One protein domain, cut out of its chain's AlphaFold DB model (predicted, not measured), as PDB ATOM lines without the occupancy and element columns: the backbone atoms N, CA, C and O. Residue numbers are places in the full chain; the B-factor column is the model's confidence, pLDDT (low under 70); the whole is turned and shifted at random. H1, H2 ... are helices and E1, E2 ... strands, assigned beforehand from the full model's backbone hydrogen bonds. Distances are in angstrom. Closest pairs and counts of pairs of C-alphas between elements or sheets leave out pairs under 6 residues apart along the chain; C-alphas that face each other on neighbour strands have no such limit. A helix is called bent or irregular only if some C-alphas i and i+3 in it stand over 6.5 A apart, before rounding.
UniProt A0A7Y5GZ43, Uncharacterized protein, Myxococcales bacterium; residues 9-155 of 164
ATOM      1  N   GLU A   9      27.184  36.881  43.423       86.56
ATOM      2  CA  GLU A   9      26.067  37.622  42.836       86.56
ATOM      3  C   GLU A   9      26.256  37.841  41.327       86.56
ATOM      4  O   GLU A   9      25.361  37.554  40.532       86.56
ATOM      5  N   GLU A  10      27.438  38.299  40.903       89.69
ATOM      6  CA  GLU A  10      27.746  38.484  39.481       89.69
ATOM      7  C   GLU A  10      27.671  37.168  38.705       89.69
ATOM      8  O   GLU A  10      27.205  37.142  37.565       89.69
ATOM      9  N   HIS A  11      28.096  36.068  39.326       88.44
ATOM     10  CA  HIS A  11      28.008  34.741  38.739       88.44
ATOM     11  C   HIS A  11      26.553  34.279  38.587       88.44
ATOM     12  O   HIS A  11      26.160  33.827  37.511       88.44
ATOM     13  N   GLU A  12      25.719  34.426  39.614       87.94
ATOM     14  CA  GLU A  12      24.293  34.087  39.549       87.94
ATOM     15  C   GLU A  12      23.539  34.966  38.532       87.94
ATOM     16  O   GLU A  12      22.675  34.480  37.796       87.94
ATOM     17  N   ASN A  13      23.944  36.230  38.378       90.69
ATOM     18  CA  ASN A  13      23.391  37.162  37.393       90.69
ATOM     19  C   ASN A  13      23.703  36.798  35.928       90.69
ATOM     20  O   ASN A  13      23.069  37.332  35.014       90.69
ATOM     21  N   LEU A  14      24.609  35.847  35.664       92.56
ATOM     22  CA  LEU A  14      24.810  35.308  34.311       92.56
ATOM     23  C   LEU A  14      23.613  34.480  33.821       92.56
ATOM     24  O   LEU A  14      23.469  34.240  32.615       92.56
ATOM     25  N   CYS A  15      22.746  34.022  34.727       92.44
ATOM     26  CA  CYS A  15      21.552  33.283  34.365       92.44
ATOM     27  C   CYS A  15      20.576  34.179  33.588       92.44
ATOM     28  O   CYS A  15      19.819  34.968  34.147       92.44
ATOM     29  N   ARG A  16      20.502  33.976  32.268       92.56
ATOM     30  CA  ARG A  16      19.583  34.703  31.367       92.56
ATOM     31  C   ARG A  16      18.103  34.358  31.554       92.56
ATOM     32  O   ARG A  16      17.273  34.844  30.794       92.56
ATOM     33  N   ARG A  17      17.767  33.468  32.498       92.81
ATOM     34  CA  ARG A  17      16.395  32.993  32.729       92.81
ATOM     35  C   ARG A  17      15.719  32.478  31.446       92.81
ATOM     36  O   ARG A  17      14.544  32.723  31.191       92.81
ATOM     37  N   CYS A  18      16.476  31.738  30.631       91.94
ATOM     38  CA  CYS A  18      16.000  31.187  29.359       91.94
ATOM     39  C   CYS A  18      15.026  30.011  29.526       91.94
ATOM     40  O   CYS A  18      14.368  29.620  28.569       91.94
ATOM     41  N   GLY A  19      14.958  29.414  30.718       93.06
ATOM     42  CA  GLY A  19      14.141  28.237  31.000       93.06
ATOM     43  C   GLY A  19      14.795  26.920  30.594       93.06
ATOM     44  O   GLY A  19      14.697  25.970  31.360       93.06
ATOM     45  N   SER A  20      15.503  26.836  29.464       94.88
ATOM     46  CA  SER A  20      16.007  25.565  28.902       94.88
ATOM     47  C   SER A  20      16.830  24.716  29.884       94.88
ATOM     48  O   SER A  20      16.640  23.505  29.952       94.88
ATOM     49  N   SER A  21      17.697  25.324  30.703       95.50
ATOM     50  CA  SER A  21      18.466  24.586  31.725       95.50
ATOM     51  C   SER A  21      17.582  24.006  32.841       95.50
ATOM     52  O   SER A  21      17.901  22.948  33.378       95.50
ATOM     53  N   CYS A  22      16.457  24.658  33.144       96.50
ATOM     54  CA  CYS A  22      15.455  24.228  34.126       96.50
ATOM     55  C   CYS A  22      14.404  23.269  33.543       96.50
ATOM     56  O   CYS A  22      13.511  22.837  34.274       96.50
ATOM     57  N   HIS A  23      14.484  22.949  32.249       97.19
ATOM     58  CA  HIS A  23      13.698  21.880  31.650       97.19
ATOM     59  C   HIS A  23      14.438  20.552  31.728       97.19
ATOM     60  O   HIS A  23      15.671  20.490  31.668       97.19
ATOM     61  N   TRP A  24      13.669  19.479  31.825       94.62
ATOM     62  CA  TRP A  24      14.152  18.131  31.616       94.62
ATOM     63  C   TRP A  24      14.285  17.904  30.118       94.62
ATOM     64  O   TRP A  24      13.358  18.147  29.348       94.62
ATOM     65  N   ALA A  25      15.476  17.484  29.709       95.50
ATOM     66  CA  ALA A  25      15.725  17.143  28.325       95.50
ATOM     67  C   ALA A  25      15.536  15.642  28.134       95.50
ATOM     68  O   ALA A  25      15.981  14.846  28.961       95.50
ATOM     69  N   VAL A  26      14.904  15.276  27.028       96.06
ATOM     70  CA  VAL A  26      14.705  13.888  26.625       96.06
ATOM     71  C   VAL A  26      15.721  13.568  25.529       96.06
ATOM     72  O   VAL A  26      15.803  14.314  24.546       96.06
ATOM     73  N   PRO A  27      16.545  12.517  25.679       94.62
ATOM     74  CA  PRO A  27      17.510  12.155  24.655       94.62
ATOM     75  C   PRO A  27      16.789  11.620  23.412       94.62
ATOM     76  O   PRO A  27      16.088  10.616  23.465       94.62
ATOM     77  N   VAL A  28      17.010  12.264  22.269       93.44
ATOM     78  CA  VAL A  28      16.544  11.801  20.955       93.44
ATOM     79  C   VAL A  28      17.765  11.632  20.063       93.44
ATOM     80  O   VAL A  28      18.428  12.613  19.734       93.44
ATOM     81  N   ASN A  29      18.103  10.394  19.694       89.06
ATOM     82  CA  ASN A  29      19.318  10.077  18.924       89.06
ATOM     83  C   ASN A  29      20.597  10.705  19.525       89.06
ATOM     84  O   ASN A  29      21.445  11.240  18.812       89.06
ATOM     85  N   GLY A  30      20.714  10.687  20.858       88.75
ATOM     86  CA  GLY A  30      21.849  11.263  21.590       88.75
ATOM     87  C   GLY A  30      21.831  12.792  21.730       88.75
ATOM     88  O   GLY A  30      22.759  13.353  22.309       88.75
ATOM     89  N   LEU A  31      20.796  13.473  21.232       92.56
ATOM     90  CA  LEU A  31      20.596  14.909  21.402       92.56
ATOM     91  C   LEU A  31      19.661  15.172  22.599       92.56
ATOM     92  O   LEU A  31      18.537  14.674  22.588       92.56
ATOM     93  N   PRO A  32      20.070  15.939  23.625       96.19
ATOM     94  CA  PRO A  32      19.204  16.282  24.752       96.19
ATOM     95  C   PRO A  32      18.187  17.361  24.344       96.19
ATOM     96  O   PRO A  32      18.482  18.558  24.365       96.19
ATOM     97  N   VAL A  33      16.979  16.936  23.972       97.31
ATOM     98  CA  VAL A  33      15.916  17.813  23.465       97.31
ATOM     99  C   VAL A  33      15.050  18.340  24.605       97.31
ATOM    100  O   VAL A  33      14.491  17.567  25.379       97.31
ATOM    101  N   VAL A  34      14.910  19.662  24.688       97.00
ATOM    102  CA  VAL A  34      13.987  20.343  25.604       97.00
ATOM    103  C   VAL A  34      12.565  20.277  25.062       97.00
ATOM    104  O   VAL A  34      12.329  20.524  23.880       97.00
ATOM    105  N   VAL A  35      11.620  19.998  25.957       94.81
ATOM    106  CA  VAL A  35      10.180  20.046  25.702       94.81
ATOM    107  C   VAL A  35       9.559  20.983  26.721       94.81
ATOM    108  O   VAL A  35       9.765  20.777  27.914       94.81
ATOM    109  N   ASP A  36       8.812  21.985  26.264       92.62
ATOM    110  CA  ASP A  36       8.244  23.040  27.113       92.62
ATOM    111  C   ASP A  36       7.396  22.483  28.263       92.62
ATOM    112  O   ASP A  36       7.439  23.000  29.373       92.62
ATOM    113  N   GLU A  37       6.646  21.405  28.035       95.38
ATOM    114  CA  GLU A  37       5.837  20.769  29.073       95.38
ATOM    115  C   GLU A  37       6.666  19.998  30.120       95.38
ATOM    116  O   GLU A  37       6.178  19.736  31.220       95.38
ATOM    117  N   LEU A  38       7.920  19.652  29.821       95.94
ATOM    118  CA  LEU A  38       8.806  18.888  30.701       95.94
ATOM    119  C   LEU A  38       9.744  19.823  31.461       95.94
ATOM    120  O   LEU A  38      10.958  19.825  31.273       95.94
ATOM    121  N   HIS A  39       9.174  20.629  32.346       97.12
ATOM    122  CA  HIS A  39       9.921  21.597  33.144       97.12
ATOM    123  C   HIS A  39      10.047  21.200  34.616       97.12
ATOM    124  O   HIS A  39       9.297  20.364  35.121       97.12
ATOM    125  N   CYS A  40      10.992  21.821  35.328       97.50
ATOM    126  CA  CYS A  40      11.037  21.773  36.787       97.50
ATOM    127  C   CYS A  40       9.710  22.278  37.382       97.50
ATOM    128  O   CYS A  40       9.158  23.270  36.903       97.50
ATOM    129  N   THR A  41       9.220  21.640  38.444       97.38
ATOM    130  CA  THR A  41       7.963  22.012  39.121       97.38
ATOM    131  C   THR A  41       7.950  23.467  39.618       97.38
ATOM    132  O   THR A  41       6.910  24.118  39.622       97.38
ATOM    133  N   TYR A  42       9.124  24.022  39.942       97.38
ATOM    134  CA  TYR A  42       9.289  25.410  40.387       97.38
ATOM    135  C   TYR A  42       9.555  26.411  39.252       97.38
ATOM    136  O   TYR A  42       9.772  27.597  39.509       97.38
ATOM    137  N   LEU A  43       9.587  25.960  37.993       97.25
ATOM    138  CA  LEU A  43       9.737  26.853  36.849       97.25
ATOM    139  C   LEU A  43       8.388  27.494  36.514       97.25
ATOM    140  O   LEU A  43       7.434  26.808  36.159       97.25
ATOM    141  N   ALA A  44       8.337  28.818  36.583       95.81
ATOM    142  CA  ALA A  44       7.185  29.627  36.212       95.81
ATOM    143  C   ALA A  44       7.573  30.665  35.152       95.81
ATOM    144  O   ALA A  44       8.747  30.799  34.794       95.81
ATOM    145  N   ARG A  45       6.585  31.426  34.673       94.69
ATOM    146  CA  ARG A  45       6.812  32.662  33.918       94.69
ATOM    147  C   ARG A  45       6.503  33.879  34.790       94.69
ATOM    148  O   ARG A  45       5.594  33.832  35.617       94.69
ATOM    149  N   ASP A  46       7.294  34.935  34.642       92.94
ATOM    150  CA  ASP A  46       6.992  36.258  35.183       92.94
ATOM    151  C   ASP A  46       5.921  36.967  34.315       92.94
ATOM    152  O   ASP A  46       5.557  36.448  33.253       92.94
ATOM    153  N   PRO A  47       5.378  38.120  34.750       93.00
ATOM    154  CA  PRO A  47       4.378  38.862  33.974       93.00
ATOM    155  C   PRO A  47       4.851  39.313  32.584       93.00
ATOM    156  O   PRO A  47       4.026  39.463  31.688       93.00
ATOM    157  N   ASP A  48       6.165  39.467  32.386       91.31
ATOM    158  CA  ASP A  48       6.776  39.814  31.096       91.31
ATOM    159  C   ASP A  48       6.994  38.571  30.207       91.31
ATOM    160  O   ASP A  48       7.560  38.653  29.115       91.31
ATOM    161  N   GLY A  49       6.583  37.390  30.678       89.62
ATOM    162  CA  GLY A  49       6.707  36.118  29.980       89.62
ATOM    163  C   GLY A  49       8.087  35.462  30.076       89.62
ATOM    164  O   GLY A  49       8.271  34.388  29.497       89.62
ATOM    165  N   ARG A  50       9.054  36.028  30.809       90.56
ATOM    166  CA  ARG A  50      10.363  35.389  31.034       90.56
ATOM    167  C   ARG A  50      10.239  34.274  32.055       90.56
ATOM    168  O   ARG A  50       9.386  34.317  32.936       90.56
ATOM    169  N   PHE A  51      11.112  33.277  31.985       95.12
ATOM    170  CA  PHE A  51      11.102  32.234  33.002       95.12
ATOM    171  C   PHE A  51      11.610  32.755  34.351       95.12
ATOM    172  O   PHE A  51      12.442  33.655  34.431       95.12
ATOM    173  N   ARG A  52      11.126  32.159  35.437       95.00
ATOM    174  CA  ARG A  52      11.581  32.433  36.800       95.00
ATOM    175  C   ARG A  52      11.473  31.164  37.633       95.00
ATOM    176  O   ARG A  52      10.461  30.475  37.574       95.00
ATOM    177  N   CYS A  53      12.498  30.870  38.426       95.44
ATOM    178  CA  CYS A  53      12.385  29.872  39.486       95.44
ATOM    179  C   CYS A  53      11.651  30.506  40.672       95.44
ATOM    180  O   CYS A  53      12.079  31.548  41.167       95.44
ATOM    181  N   THR A  54      10.550  29.911  41.120       97.12
ATOM    182  CA  THR A  54       9.749  30.450  42.232       97.12
ATOM    183  C   THR A  54      10.423  30.308  43.594       97.12
ATOM    184  O   THR A  54      10.015  30.978  44.534       97.12
ATOM    185  N   VAL A  55      11.466  29.483  43.683       96.81
ATOM    186  CA  VAL A  55      12.191  29.164  44.919       96.81
ATOM    187  C   VAL A  55      13.691  29.426  44.785       96.81
ATOM    188  O   VAL A  55      14.488  28.739  45.401       96.81
ATOM    189  N   TYR A  56      14.105  30.366  43.924       94.12
ATOM    190  CA  TYR A  56      15.518  30.515  43.548       94.12
ATOM    191  C   TYR A  56      16.457  30.638  44.755       94.12
ATOM    192  O   TYR A  56      17.427  29.891  44.827       94.12
ATOM    193  N   GLU A  57      16.136  31.504  45.716       93.62
ATOM    194  CA  GLU A  57      16.987  31.763  46.887       93.62
ATOM    195  C   GLU A  57      17.156  30.537  47.797       93.62
ATOM    196  O   GLU A  57      18.233  30.309  48.330       93.62
ATOM    197  N   THR A  58      16.128  29.692  47.915       96.38
ATOM    198  CA  THR A  58      16.133  28.485  48.765       96.38
ATOM    199  C   THR A  58      16.201  27.192  47.949       96.38
ATOM    200  O   THR A  58      15.888  26.106  48.440       96.38
ATOM    201  N   ARG A  59      16.605  27.275  46.673       95.31
ATOM    202  CA  ARG A  59      16.446  26.182  45.697       95.31
ATOM    203  C   ARG A  59      17.129  24.888  46.117       95.31
ATOM    204  O   ARG A  59      16.585  23.827  45.859       95.31
ATOM    205  N   PHE A  60      18.282  24.956  46.771       94.88
ATOM    206  CA  PHE A  60      18.999  23.754  47.203       94.88
ATOM    207  C   PHE A  60      18.382  23.099  48.444       94.88
ATOM    208  O   PHE A  60      18.584  21.909  48.657       94.88
ATOM    209  N   GLU A  61      17.595  23.846  49.220       96.38
ATOM    210  CA  GLU A  61      16.873  23.330  50.386       96.38
ATOM    211  C   GLU A  61      15.580  22.628  49.959       96.38
ATOM    212  O   GLU A  61      15.293  21.517  50.398       96.38
ATOM    213  N   VAL A  62      14.802  23.260  49.072       96.62
ATOM    214  CA  VAL A  62      13.480  22.751  48.661       96.62
ATOM    215  C   VAL A  62      13.531  21.822  47.447       96.62
ATOM    216  O   VAL A  62      12.624  21.021  47.240       96.62
ATOM    217  N   ALA A  63      14.576  21.932  46.628       95.12
ATOM    218  CA  ALA A  63      14.799  21.118  45.443       95.12
ATOM    219  C   ALA A  63      16.201  20.491  45.519       95.12
ATOM    220  O   ALA A  63      17.113  20.952  44.832       95.12
ATOM    221  N   PRO A  64      16.400  19.417  46.307       92.75
ATOM    222  CA  PRO A  64      17.711  18.772  46.463       92.75
ATOM    223  C   PRO A  64      18.262  18.168  45.157       92.75
ATOM    224  O   PRO A  64      19.450  17.877  45.050       92.75
ATOM    225  N   TRP A  65      17.418  18.006  44.131       91.94
ATOM    226  CA  TRP A  65      17.827  17.640  42.768       91.94
ATOM    227  C   TRP A  65      18.383  18.820  41.951       91.94
ATOM    228  O   TRP A  65      18.909  18.616  40.853       91.94
ATOM    229  N   CYS A  66      18.217  20.058  42.426       94.62
ATOM    230  CA  CYS A  66      18.757  21.246  41.782       94.62
ATOM    231  C   CYS A  66      20.287  21.224  41.845       94.62
ATOM    232  O   CYS A  66      20.891  20.675  42.764       94.62
ATOM    233  N   ARG A  67      20.922  21.818  40.837       93.25
ATOM    234  CA  ARG A  67      22.374  21.830  40.676       93.25
ATOM    235  C   ARG A  67      22.857  23.263  40.549       93.25
ATOM    236  O   ARG A  67      22.163  24.090  39.954       93.25
ATOM    237  N   THR A  68      24.045  23.543  41.077       92.56
ATOM    238  CA  THR A  68      24.740  24.796  40.760       92.56
ATOM    239  C   THR A  68      25.054  24.846  39.261       92.56
ATOM    240  O   THR A  68      25.009  23.820  38.571       92.56
ATOM    241  N   ALA A  69      25.373  26.026  38.729       92.25
ATOM    242  CA  ALA A  69      25.705  26.165  37.312       92.25
ATOM    243  C   ALA A  69      26.904  25.289  36.901       92.25
ATOM    244  O   ALA A  69      26.913  24.723  35.811       92.25
ATOM    245  N   GLU A  70      27.884  25.128  37.787       90.12
ATOM    246  CA  GLU A  70      29.083  24.317  37.581       90.12
ATOM    247  C   GLU A  70      28.757  22.825  37.569       90.12
ATOM    248  O   GLU A  70      29.109  22.128  36.621       90.12
ATOM    249  N   GLN A  71      27.999  22.346  38.559       93.56
ATOM    250  CA  GLN A  71      27.519  20.963  38.576       93.56
ATOM    251  C   GLN A  71      26.689  20.668  37.318       93.56
ATOM    252  O   GLN A  71      26.864  19.652  36.650       93.56
ATOM    253  N   ALA A  72      25.795  21.585  36.942       94.62
ATOM    254  CA  ALA A  72      24.999  21.446  35.733       94.62
ATOM    255  C   ALA A  72      25.866  21.426  34.461       94.62
ATOM    256  O   ALA A  72      25.564  20.667  33.540       94.62
ATOM    257  N   LEU A  73      26.944  22.214  34.403       94.06
ATOM    258  CA  LEU A  73      27.905  22.212  33.298       94.06
ATOM    259  C   LEU A  73      28.628  20.865  33.179       94.06
ATOM    260  O   LEU A  73      28.759  20.338  32.074       94.06
ATOM    261  N   GLU A  74      29.090  20.307  34.297       92.50
ATOM    262  CA  GLU A  74      29.780  19.012  34.348       92.50
ATOM    263  C   GLU A  74      28.901  17.862  33.853       92.50
ATOM    264  O   GLU A  74      29.387  16.968  33.162       92.50
ATOM    265  N   HIS A  75      27.602  17.931  34.135       91.00
ATOM    266  CA  HIS A  75      26.627  16.919  33.739       91.00
ATOM    267  C   HIS A  75      25.931  17.193  32.391       91.00
ATOM    268  O   HIS A  75      25.014  16.459  32.026       91.00
ATOM    269  N   GLY A  76      26.311  18.239  31.644       93.25
ATOM    270  CA  GLY A  76      25.669  18.561  30.358       93.25
ATOM    271  C   GLY A  76      24.213  19.035  30.481       93.25
ATOM    272  O   GLY A  76      23.429  18.927  29.538       93.25
ATOM    273  N   LEU A  77      23.819  19.542  31.652       94.75
ATOM    274  CA  LEU A  77      22.440  19.907  31.985       94.75
ATOM    275  C   LEU A  77      22.079  21.353  31.617       94.75
ATOM    276  O   LEU A  77      20.915  21.743  31.738       94.75
ATOM    277  N   LEU A  78      23.044  22.161  31.180       96.56
ATOM    278  CA  LEU A  78      22.790  23.527  30.733       96.56
ATOM    279  C   LEU A  78      22.339  23.564  29.273       96.56
ATOM    280  O   LEU A  78      22.700  22.694  28.477       96.56
ATOM    281  N   ALA A  79      21.612  24.618  28.905       96.12
ATOM    282  CA  ALA A  79      21.339  24.955  27.510       96.12
ATOM    283  C   ALA A  79      22.627  25.008  26.667       96.12
ATOM    284  O   ALA A  79      23.683  25.408  27.159       96.12
ATOM    285  N   GLN A  80      22.530  24.643  25.390       95.00
ATOM    286  CA  GLN A  80      23.646  24.626  24.440       95.00
ATOM    287  C   GLN A  80      24.370  25.978  24.337       95.00
ATOM    288  O   GLN A  80      25.579  26.012  24.134       95.00
ATOM    289  N   ASP A  81      23.641  27.080  24.497       93.44
ATOM    290  CA  ASP A  81      24.139  28.455  24.434       93.44
ATOM    291  C   ASP A  81      24.217  29.118  25.827       93.44
ATOM    292  O   ASP A  81      24.172  30.344  25.964       93.44
ATOM    293  N   CYS A  82      24.282  28.327  26.901       95.56
ATOM    294  CA  CYS A  82      24.299  28.855  28.261       95.56
ATOM    295  C   CYS A  82      25.583  29.666  28.543       95.56
ATOM    296  O   CYS A  82      26.676  29.164  28.278       95.56
ATOM    297  N   PRO A  83      25.501  30.877  29.138       94.62
ATOM    298  CA  PRO A  83      26.685  31.692  29.437       94.62
ATOM    299  C   PRO A  83      27.723  30.990  30.316       94.62
ATOM    300  O   PRO A  83      28.918  31.141  30.075       94.62
ATOM    301  N   TYR A  84      27.284  30.156  31.263       93.62
ATOM    302  CA  TYR A  84      28.175  29.350  32.106       93.62
ATOM    303  C   TYR A  84      29.010  28.332  31.310       93.62
ATOM    304  O   TYR A  84      30.073  27.917  31.756       93.62
ATOM    305  N   ALA A  85      28.561  27.949  30.111       93.69
ATOM    306  CA  ALA A  85      29.267  27.024  29.232       93.69
ATOM    307  C   ALA A  85      30.161  27.719  28.190       93.69
ATOM    308  O   ALA A  85      30.860  27.036  27.445       93.69
ATOM    309  N   LYS A  86      30.179  29.061  28.136       89.19
ATOM    310  CA  LYS A  86      30.847  29.846  27.078       89.19
ATOM    311  C   LYS A  86      32.321  29.478  26.872       89.19
ATOM    312  O   LYS A  86      32.812  29.533  25.749       89.19
ATOM    313  N   HIS A  87      33.022  29.108  27.942       87.12
ATOM    314  CA  HIS A  87      34.450  28.782  27.905       87.12
ATOM    315  C   HIS A  87      34.741  27.278  27.821       87.12
ATOM    316  O   HIS A  87      35.905  26.878  27.803       87.12
ATOM    317  N   ARG A  88      33.711  26.426  27.745       89.50
ATOM    318  CA  ARG A  88      33.881  24.974  27.655       89.50
ATOM    319  C   ARG A  88      33.857  24.531  26.196       89.50
ATOM    320  O   ARG A  88      32.800  24.351  25.595       89.50
ATOM    321  N   SER A  89      35.050  24.358  25.632       90.62
ATOM    322  CA  SER A  89      35.215  23.857  24.265       90.62
ATOM    323  C   SER A  89      34.492  22.519  24.079       90.62
ATOM    324  O   SER A  89      34.576  21.635  24.931       90.62
ATOM    325  N   GLY A  90      33.756  22.387  22.974       90.69
ATOM    326  CA  GLY A  90      33.019  21.166  22.642       90.69
ATOM    327  C   GLY A  90      31.805  20.876  23.530       90.69
ATOM    328  O   GLY A  90      31.278  19.766  23.469       90.69
ATOM    329  N   TYR A  91      31.346  21.831  24.347       93.88
ATOM    330  CA  TYR A  91      30.164  21.636  25.182       93.88
ATOM    331  C   TYR A  91      28.927  21.297  24.337       93.88
ATOM    332  O   TYR A  91      28.559  22.039  23.423       93.88
ATOM    333  N   ARG A  92      28.276  20.175  24.664       92.25
ATOM    334  CA  ARG A  92      27.009  19.738  24.064       92.25
ATOM    335  C   ARG A  92      25.930  19.802  25.135       92.25
ATOM    336  O   ARG A  92      25.861  18.934  25.999       92.25
ATOM    337  N   GLY A  93      25.148  20.872  25.097       94.69
ATOM    338  CA  GLY A  93      24.083  21.135  26.053       94.69
ATOM    339  C   GLY A  93      22.704  20.801  25.507       94.69
ATOM    340  O   GLY A  93      22.541  20.337  24.378       94.69
ATOM    341  N   LYS A  94      21.696  21.093  26.323       97.00
ATOM    342  CA  LYS A  94      20.284  20.955  25.968       97.00
ATOM    343  C   LYS A  94      19.921  21.865  24.799       97.00
ATOM    344  O   LYS A  94      20.308  23.036  24.785       97.00
ATOM    345  N   VAL A  95      19.130  21.360  23.862       95.62
ATOM    346  CA  VAL A  95      18.675  22.129  22.698       95.62
ATOM    347  C   VAL A  95      17.160  22.233  22.664       95.62
ATOM    348  O   VAL A  95      16.449  21.264  22.918       95.62
ATOM    349  N   THR A  96      16.670  23.409  22.293       94.88
ATOM    350  CA  THR A  96      15.273  23.599  21.906       94.88
ATOM    351  C   THR A  96      15.200  23.477  20.391       94.88
ATOM    352  O   THR A  96      15.892  24.195  19.668       94.88
ATOM    353  N   LEU A  97      14.406  22.529  19.902       94.88
ATOM    354  CA  LEU A  97      14.229  22.335  18.466       94.88
ATOM    355  C   LEU A  97      13.226  23.347  17.914       94.88
ATOM    356  O   LEU A  97      12.337  23.821  18.616       94.88
ATOM    357  N   HIS A  98      13.330  23.641  16.620       94.56
ATOM    358  CA  HIS A  98      12.274  24.373  15.928       94.56
ATOM    359  C   HIS A  98      10.947  23.585  16.022       94.56
ATOM    360  O   HIS A  98      10.981  22.366  15.822       94.56
ATOM    361  N   PRO A  99       9.774  24.227  16.213       93.81
ATOM    362  CA  PRO A  99       8.508  23.528  16.478       93.81
ATOM    363  C   PRO A  99       8.149  22.432  15.464       93.81
ATOM    364  O   PRO A  99       7.662  21.365  15.827       93.81
ATOM    365  N   ARG A 100       8.445  22.663  14.176       94.69
ATOM    366  CA  ARG A 100       8.244  21.653  13.118       94.69
ATOM    367  C   ARG A 100       9.060  20.381  13.355       94.69
ATOM    368  O   ARG A 100       8.520  19.294  13.205       94.69
ATOM    369  N   LEU A 101      10.335  20.526  13.718       94.62
ATOM    370  CA  LEU A 101      11.221  19.392  13.977       94.62
ATOM    371  C   LEU A 101      10.877  18.723  15.308       94.62
ATOM    372  O   LEU A 101      10.899  17.500  15.390       94.62
ATOM    373  N   GLN A 102      10.507  19.514  16.320       94.31
ATOM    374  CA  GLN A 102      10.024  18.995  17.596       94.31
ATOM    375  C   GLN A 102       8.833  18.058  17.384       94.31
ATOM    376  O   GLN A 102       8.885  16.919  17.829       94.31
ATOM    377  N   LYS A 103       7.832  18.481  16.598       94.25
ATOM    378  CA  LYS A 103       6.669  17.651  16.250       94.25
ATOM    379  C   LYS A 103       7.054  16.327  15.582       94.25
ATOM    380  O   LYS A 103       6.441  15.302  15.852       94.25
ATOM    381  N   THR A 104       8.085  16.322  14.736       95.50
ATOM    382  CA  THR A 104       8.586  15.093  14.100       95.50
ATOM    383  C   THR A 104       9.182  14.109  15.109       95.50
ATOM    384  O   THR A 104       9.081  12.903  14.903       95.50
ATOM    385  N   VAL A 105       9.789  14.595  16.196       95.75
ATOM    386  CA  VAL A 105      10.434  13.744  17.210       95.75
ATOM    387  C   VAL A 105       9.557  13.451  18.431       95.75
ATOM    388  O   VAL A 105       9.961  12.662  19.282       95.75
ATOM    389  N   GLU A 106       8.352  14.021  18.520       95.75
ATOM    390  CA  GLU A 106       7.408  13.773  19.622       95.75
ATOM    391  C   GLU A 106       7.148  12.286  19.900       95.75
ATOM    392  O   GLU A 106       7.183  11.918  21.074       95.75
ATOM    393  N   PRO A 107       6.972  11.399  18.896       95.69
ATOM    394  CA  PRO A 107       6.792   9.973  19.167       95.69
ATOM    395  C   PRO A 107       7.987   9.340  19.893       95.69
ATOM    396  O   PRO A 107       7.798   8.523  20.793       95.69
ATOM    397  N   ALA A 108       9.214   9.747  19.547       96.25
ATOM    398  CA  ALA A 108      10.429   9.259  20.197       96.25
ATOM    399  C   ALA A 108      10.553   9.802  21.627       96.25
ATOM    400  O   ALA A 108      10.874   9.054  22.547       96.25
ATOM    401  N   ILE A 109      10.229  11.082  21.824       96.75
ATOM    402  CA  ILE A 109      10.187  11.707  23.150       96.75
ATOM    403  C   ILE A 109       9.164  10.991  24.038       96.75
ATOM    404  O   ILE A 109       9.479  10.621  25.168       96.75
ATOM    405  N   ARG A 110       7.953  10.752  23.524       96.69
ATOM    406  CA  ARG A 110       6.894  10.029  24.235       96.69
ATOM    407  C   ARG A 110       7.359   8.630  24.626       96.69
ATOM    408  O   ARG A 110       7.231   8.263  25.790       96.69
ATOM    409  N   ALA A 111       7.916   7.869  23.686       95.50
ATOM    410  CA  ALA A 111       8.424   6.527  23.960       95.50
ATOM    411  C   ALA A 111       9.493   6.527  25.065       95.50
ATOM    412  O   ALA A 111       9.463   5.677  25.952       95.50
ATOM    413  N   GLU A 112      10.393   7.509  25.061       96.62
ATOM    414  CA  GLU A 112      11.445   7.627  26.069       96.62
ATOM    415  C   GLU A 112      10.902   7.989  27.462       96.62
ATOM    416  O   GLU A 112      11.367   7.440  28.464       96.62
ATOM    417  N   ILE A 113       9.877   8.845  27.543       95.81
ATOM    418  CA  ILE A 113       9.180   9.142  28.808       95.81
ATOM    419  C   ILE A 113       8.469   7.897  29.334       95.81
ATOM    420  O   ILE A 113       8.548   7.608  30.524       95.81
ATOM    421  N   LEU A 114       7.789   7.136  28.472       95.62
ATOM    422  CA  LEU A 114       7.128   5.899  28.894       95.62
ATOM    423  C   LEU A 114       8.130   4.854  29.390       95.62
ATOM    424  O   LEU A 114       7.863   4.152  30.360       95.62
ATOM    425  N   ARG A 115       9.298   4.779  28.747       94.75
ATOM    426  CA  ARG A 115      10.362   3.837  29.095       94.75
ATOM    427  C   ARG A 115      11.082   4.204  30.389       94.75
ATOM    428  O   ARG A 115      11.461   3.312  31.139       94.75
ATOM    429  N   THR A 116      11.338   5.491  30.612       94.12
ATOM    430  CA  THR A 116      12.252   5.947  31.673       94.12
ATOM    431  C   THR A 116      11.594   6.790  32.749       94.12
ATOM    432  O   THR A 116      12.268   7.136  33.709       94.12
ATOM    433  N   GLY A 117      10.325   7.155  32.604       95.19
ATOM    434  CA  GLY A 117       9.662   8.096  33.497       95.19
ATOM    435  C   GLY A 117      10.211   9.520  33.406       95.19
ATOM    436  O   GLY A 117      11.085   9.844  32.597       95.19
ATOM    437  N   VAL A 118       9.686  10.392  34.265       95.62
ATOM    438  CA  VAL A 118      10.186  11.761  34.444       95.62
ATOM    439  C   VAL A 118      10.907  11.901  35.789       95.62
ATOM    440  O   VAL A 118      10.501  11.253  36.749       95.62
ATOM    441  N   PRO A 119      11.962  12.726  35.905       93.38
ATOM    442  CA  PRO A 119      12.667  12.916  37.177       93.38
ATOM    443  C   PRO A 119      11.766  13.506  38.272       93.38
ATOM    444  O   PRO A 119      10.850  14.264  37.959       93.38
ATOM    445  N   ASN A 120      12.085  13.259  39.546       89.62
ATOM    446  CA  ASN A 120      11.339  13.785  40.707       89.62
ATOM    447  C   ASN A 120      11.037  15.287  40.671       89.62
ATOM    448  O   ASN A 120       9.995  15.743  41.130       89.62
ATOM    449  N   GLY A 121      11.950  16.084  40.121       92.75
ATOM    450  CA  GLY A 121      11.758  17.526  40.044       92.75
ATOM    451  C   GLY A 121      10.839  17.996  38.919       92.75
ATOM    452  O   GLY A 121      10.670  19.202  38.751       92.75
ATOM    453  N   ALA A 122      10.300  17.097  38.092       95.81
ATOM    454  CA  ALA A 122       9.448  17.438  36.959       95.81
ATOM    455  C   ALA A 122       8.045  17.875  37.374       95.81
ATOM    456  O   ALA A 122       7.440  17.343  38.301       95.81
ATOM    457  N   SER A 123       7.484  18.823  36.624       96.50
ATOM    458  CA  SER A 123       6.056  19.100  36.676       96.50
ATOM    459  C   SER A 123       5.292  17.892  36.133       96.50
ATOM    460  O   SER A 123       5.215  17.692  34.920       96.50
ATOM    461  N   LEU A 124       4.691  17.100  37.024       95.56
ATOM    462  CA  LEU A 124       3.866  15.954  36.623       95.56
ATOM    463  C   LEU A 124       2.661  16.389  35.791       95.56
ATOM    464  O   LEU A 124       2.322  15.737  34.809       95.56
ATOM    465  N   ALA A 125       2.059  17.533  36.122       95.56
ATOM    466  CA  ALA A 125       0.981  18.110  35.325       95.56
ATOM    467  C   ALA A 125       1.448  18.459  33.902       95.56
ATOM    468  O   ALA A 125       0.715  18.230  32.942       95.56
ATOM    469  N   GLY A 126       2.663  18.996  33.752       96.06
ATOM    470  CA  GLY A 126       3.278  19.226  32.446       96.06
ATOM    471  C   GLY A 126       3.515  17.927  31.680       96.06
ATOM    472  O   GLY A 126       3.040  17.782  30.555       96.06
ATOM    473  N   ALA A 127       4.139  16.938  32.320       96.56
ATOM    474  CA  ALA A 127       4.377  15.630  31.718       96.56
ATOM    475  C   ALA A 127       3.078  14.934  31.267       96.56
ATOM    476  O   ALA A 127       3.025  14.416  30.153       96.56
ATOM    477  N   LEU A 128       2.006  14.986  32.067       95.88
ATOM    478  CA  LEU A 128       0.690  14.458  31.680       95.88
ATOM    479  C   LEU A 128       0.106  15.195  30.472       95.88
ATOM    480  O   LEU A 128      -0.374  14.546  29.547       95.88
ATOM    481  N   ARG A 129       0.183  16.536  30.434       96.12
ATOM    482  CA  ARG A 129      -0.261  17.308  29.258       96.12
ATOM    483  C   ARG A 129       0.477  16.874  27.994       96.12
ATOM    484  O   ARG A 129      -0.158  16.730  26.954       96.12
ATOM    485  N   PHE A 130       1.787  16.638  28.084       96.44
ATOM    486  CA  PHE A 130       2.566  16.135  26.954       96.44
ATOM    487  C   PHE A 130       2.103  14.739  26.515       96.44
ATOM    488  O   PHE A 130       1.845  14.528  25.330       96.44
ATOM    489  N   LEU A 131       1.962  13.796  27.453       96.12
ATOM    490  CA  LEU A 131       1.546  12.421  27.154       96.12
ATOM    491  C   LEU A 131       0.142  12.362  26.531       96.12
ATOM    492  O   LEU A 131      -0.015  11.731  25.490       96.12
ATOM    493  N   HIS A 132      -0.837  13.087  27.084       94.12
ATOM    494  CA  HIS A 132      -2.202  13.148  26.540       94.12
ATOM    495  C   HIS A 132      -2.269  13.822  25.165       94.12
ATOM    496  O   HIS A 132      -3.069  13.453  24.313       94.12
ATOM    497  N   ARG A 133      -1.426  14.829  24.913       94.31
ATOM    498  CA  ARG A 133      -1.380  15.495  23.603       94.31
ATOM    499  C   ARG A 133      -0.770  14.599  22.520       94.31
ATOM    500  O   ARG A 133      -1.014  14.823  21.337       94.31
ATOM    501  N   THR A 134       0.045  13.623  22.914       92.62
ATOM    502  CA  THR A 134       0.841  12.787  22.001       92.62
ATOM    503  C   THR A 134       0.361  11.335  21.912       92.62
ATOM    504  O   THR A 134       0.929  10.564  21.140       92.62
ATOM    505  N   GLY A 135      -0.689  10.950  22.645       91.38
ATOM    506  CA  GLY A 135      -1.303   9.624  22.573       91.38
ATOM    507  C   GLY A 135      -2.691   9.572  23.227       91.38
ATOM    508  O   GLY A 135      -3.033  10.475  23.987       91.38
ATOM    509  N   PRO A 136      -3.500   8.546  22.913       88.44
ATOM    510  CA  PRO A 136      -4.868   8.412  23.421       88.44
ATOM    511  C   PRO A 136      -4.967   7.922  24.874       88.44
ATOM    512  O   PRO A 136      -6.038   8.003  25.465       88.44
ATOM    513  N   GLU A 137      -3.898   7.363  25.441       92.12
ATOM    514  CA  GLU A 137      -3.925   6.723  26.753       92.12
ATOM    515  C   GLU A 137      -3.891   7.742  27.897       92.12
ATOM    516  O   GLU A 137      -3.173   8.746  27.855       92.12
ATOM    517  N   THR A 138      -4.614   7.422  28.967       91.62
ATOM    518  CA  THR A 138      -4.595   8.181  30.218       91.62
ATOM    519  C   THR A 138      -3.570   7.580  31.171       91.62
ATOM    520  O   THR A 138      -3.490   6.360  31.332       91.62
ATOM    521  N   PHE A 139      -2.796   8.432  31.844       92.81
ATOM    522  CA  PHE A 139      -1.737   7.997  32.753       92.81
ATOM    523  C   PHE A 139      -1.920   8.546  34.166       92.81
ATOM    524  O   PHE A 139      -2.376   9.670  34.372       92.81
ATOM    525  N   LYS A 140      -1.446   7.774  35.146       92.94
ATOM    526  CA  LYS A 140      -1.042   8.275  36.465       92.94
ATOM    527  C   LYS A 140       0.440   8.015  36.682       92.94
ATOM    528  O   LYS A 140       0.992   7.075  36.121       92.94
ATOM    529  N   PHE A 141       1.073   8.817  37.527       93.12
ATOM    530  CA  PHE A 141       2.464   8.599  37.903       93.12
ATOM    531  C   PHE A 141       2.570   7.790  39.195       93.12
ATOM    532  O   PHE A 141       1.835   8.031  40.153       93.12
ATOM    533  N   LYS A 142       3.509   6.846  39.224       92.25
ATOM    534  CA  LYS A 142       3.985   6.168  40.436       92.25
ATOM    535  C   LYS A 142       5.497   6.331  40.525       92.25
ATOM    536  O   LYS A 142       6.140   6.455  39.490       92.25
ATOM    537  N   TYR A 143       6.057   6.342  41.728       90.44
ATOM    538  CA  TYR A 143       7.511   6.307  41.872       90.44
ATOM    539  C   TYR A 143       8.079   4.976  41.370       90.44
ATOM    540  O   TYR A 143       7.409   3.940  41.447       90.44
ATOM    541  N   ASP A 144       9.295   5.023  40.835       89.56
ATOM    542  CA  ASP A 144      10.133   3.845  40.650       89.56
ATOM    543  C   ASP A 144      10.637   3.300  41.998       89.56
ATOM    544  O   ASP A 144      10.358   3.853  43.062       89.56
ATOM    545  N   ALA A 145      11.341   2.166  41.960       81.56
ATOM    546  CA  ALA A 145      11.792   1.476  43.170       81.56
ATOM    547  C   ALA A 145      12.750   2.330  44.022       81.56
ATOM    548  O   ALA A 145      12.716   2.245  45.250       81.56
ATOM    549  N   ASP A 146      13.556   3.168  43.369       87.31
ATOM    550  CA  ASP A 146      14.576   4.003  44.006       87.31
ATOM    551  C   ASP A 146      14.045   5.392  44.412       87.31
ATOM    552  O   ASP A 146      14.756   6.176  45.037       87.31
ATOM    553  N   ASN A 147      12.774   5.691  44.113       84.12
ATOM    554  CA  ASN A 147      12.155   7.007  44.275       84.12
ATOM    555  C   ASN A 147      12.963   8.126  43.607       84.12
ATOM    556  O   ASN A 147      13.079   9.211  44.172       84.12
ATOM    557  N   GLU A 148      13.533   7.885  42.428       88.69
ATOM    558  CA  GLU A 148      14.246   8.888  41.629       88.69
ATOM    559  C   GLU A 148      13.409   9.391  40.449       88.69
ATOM    560  O   GLU A 148      13.640  10.493  39.920       88.69
ATOM    561  N   ARG A 149      12.437   8.578  40.024       93.50
ATOM    562  CA  ARG A 149      11.616   8.849  38.852       93.50
ATOM    563  C   ARG A 149      10.147   8.559  39.079       93.50
ATOM    564  O   ARG A 149       9.751   7.638  39.783       93.50
ATOM    565  N   HIS A 150       9.328   9.318  38.370       94.06
ATOM    566  CA  HIS A 150       7.906   9.089  38.225       94.06
ATOM    567  C   HIS A 150       7.634   8.330  36.927       94.06
ATOM    568  O   HIS A 150       7.747   8.877  35.825       94.06
ATOM    569  N   MET A 151       7.235   7.073  37.067       95.75
ATOM    570  CA  MET A 151       6.877   6.180  35.976       95.75
ATOM    571  C   MET A 151       5.405   6.370  35.590       95.75
ATOM    572  O   MET A 151       4.533   6.284  36.465       95.75
ATOM    573  N   PRO A 152       5.098   6.638  34.310       93.50
ATOM    574  CA  PRO A 152       3.724   6.706  33.839       93.50
ATOM    575  C   PRO A 152       3.139   5.292  33.778       93.50
ATOM    576  O   PRO A 152       3.706   4.388  33.172       93.50
ATOM    577  N   VAL A 153       1.983   5.104  34.402       92.88
ATOM    578  CA  VAL A 153       1.229   3.850  34.405       92.88
ATOM    579  C   VAL A 153      -0.121   4.120  33.765       92.88
ATOM    580  O   VAL A 153      -0.829   5.036  34.192       92.88
ATOM    581  N   VAL A 154      -0.453   3.337  32.737       90.88
ATOM    582  CA  VAL A 154      -1.738   3.432  32.041       90.88
ATOM    583  C   VAL A 154      -2.859   3.185  33.044       90.88
ATOM    584  O   VAL A 154      -2.814   2.243  33.841       90.88
ATOM    585  N   ILE A 155      -3.851   4.065  33.024       89.19
ATOM    586  CA  ILE A 155      -5.121   3.829  33.691       89.19
ATOM    587  C   ILE A 155      -5.960   3.052  32.686       89.19
ATOM    588  O   ILE A 155      -6.391   3.602  31.677       89.19
TER     589      ILE A 155
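AT A GLANCE: This is residues 9 to 155 of the 164 residues of an uncharacterized protein of Myxococcales bacterium (UniProt A0A7Y5GZ43). A two-stranded hairpin, E1 and E2, sits in the middle, with the helices H4 and H5 packed beside it and a second hairpin, E5 and E6, packed on those helices at one end of the longest axis. Toward the opposite end of that axis lie mostly loops, with the short helices H1, H2 and H3, the small hairpin E3 and E4, and a long stretch, residues 75 to 98, with no named element. The printed part has 147 residues, with five named helices and six named strands in the order H1 E1 E2 E3 E4 H2 H3 H4 H5 E5 E6; it is mixed, helices and strands, and each of its three sheets is an antiparallel pair. It is compact, with a radius of gyration of the C-alphas of 15.4 A, and spans 48 by 34 by 33 A.

IN THESE COORDINATES: Find C-alpha 9 at (26.067, 37.622, 42.836), where H1 begins; it takes residues 9 to 12. Next look for E1, residues 23 to 28, 15.0 A long, and E2, residues 31 to 39, 17.2 A, which bends by 102 degrees at residue 36. E3 is residues 43 to 45, E4 51 to 53, H2 59 to 62 and H3 69 to 74. H4, residues 99 to 116, starts from C-alpha 99 at (8.508, 23.528, 16.478) and measures 23.5 A; it is irregular, with C-alphas 104 and 107 7.4 A apart, and has a kink of 51 degrees near residue 106. H5 is residues 124 to 134, 15.3 A; E5 is 139 to 143, 13.1 A; E6 is 149 to 154, 15.9 A, ending at C-alpha 154 at (-1.738, 3.432, 32.041).

HOW THE PARTS SIT: Start at the hairpin E1 and E2, where N 26 and O 33 are 2.9 A apart. Residues 33 to 34 of E2 also pair, parallel, with residues 95 to 96. The closest C-alphas of E1 and H4 are Val 26 and Ile 109, 6.1 A; those of E2 and H5 are Glu 37 and Gly 126, 4.5 A. H4 touches H5 with residues 106 to 110 alone, closest at the C-alphas of Arg 110 and Leu 131, 6.5 A, at a steep tilt of 63 degrees, opposite ways. Farther on, the closest C-alphas of H4 and E6 are Leu 114 and Pro 152, 6.1 A. In the hairpin E5 and E6, N 151 and O 142 are 2.7 A apart; in the hairpin E3 and E4, N 52 and O 44 are 2.8 A apart. H1, H2 and H3 touch no helix. Every O i to N i+4 pair is within hydrogen-bond range in H3 and H5, 12 of 14 in H4; H1 and H2 are too short for such a pair, and their single O i to N i+3 pair is within range in H1 but not in H2.

THE WHOLE: The two C-alphas farthest apart, Glu 10 and Ile 155, are 48.1 A from each other. The printed part has no cut, and its one long link is H3 to H4, 24 residues. The mean pLDDT of the printed part is 93.7, and no printed residue is under 70.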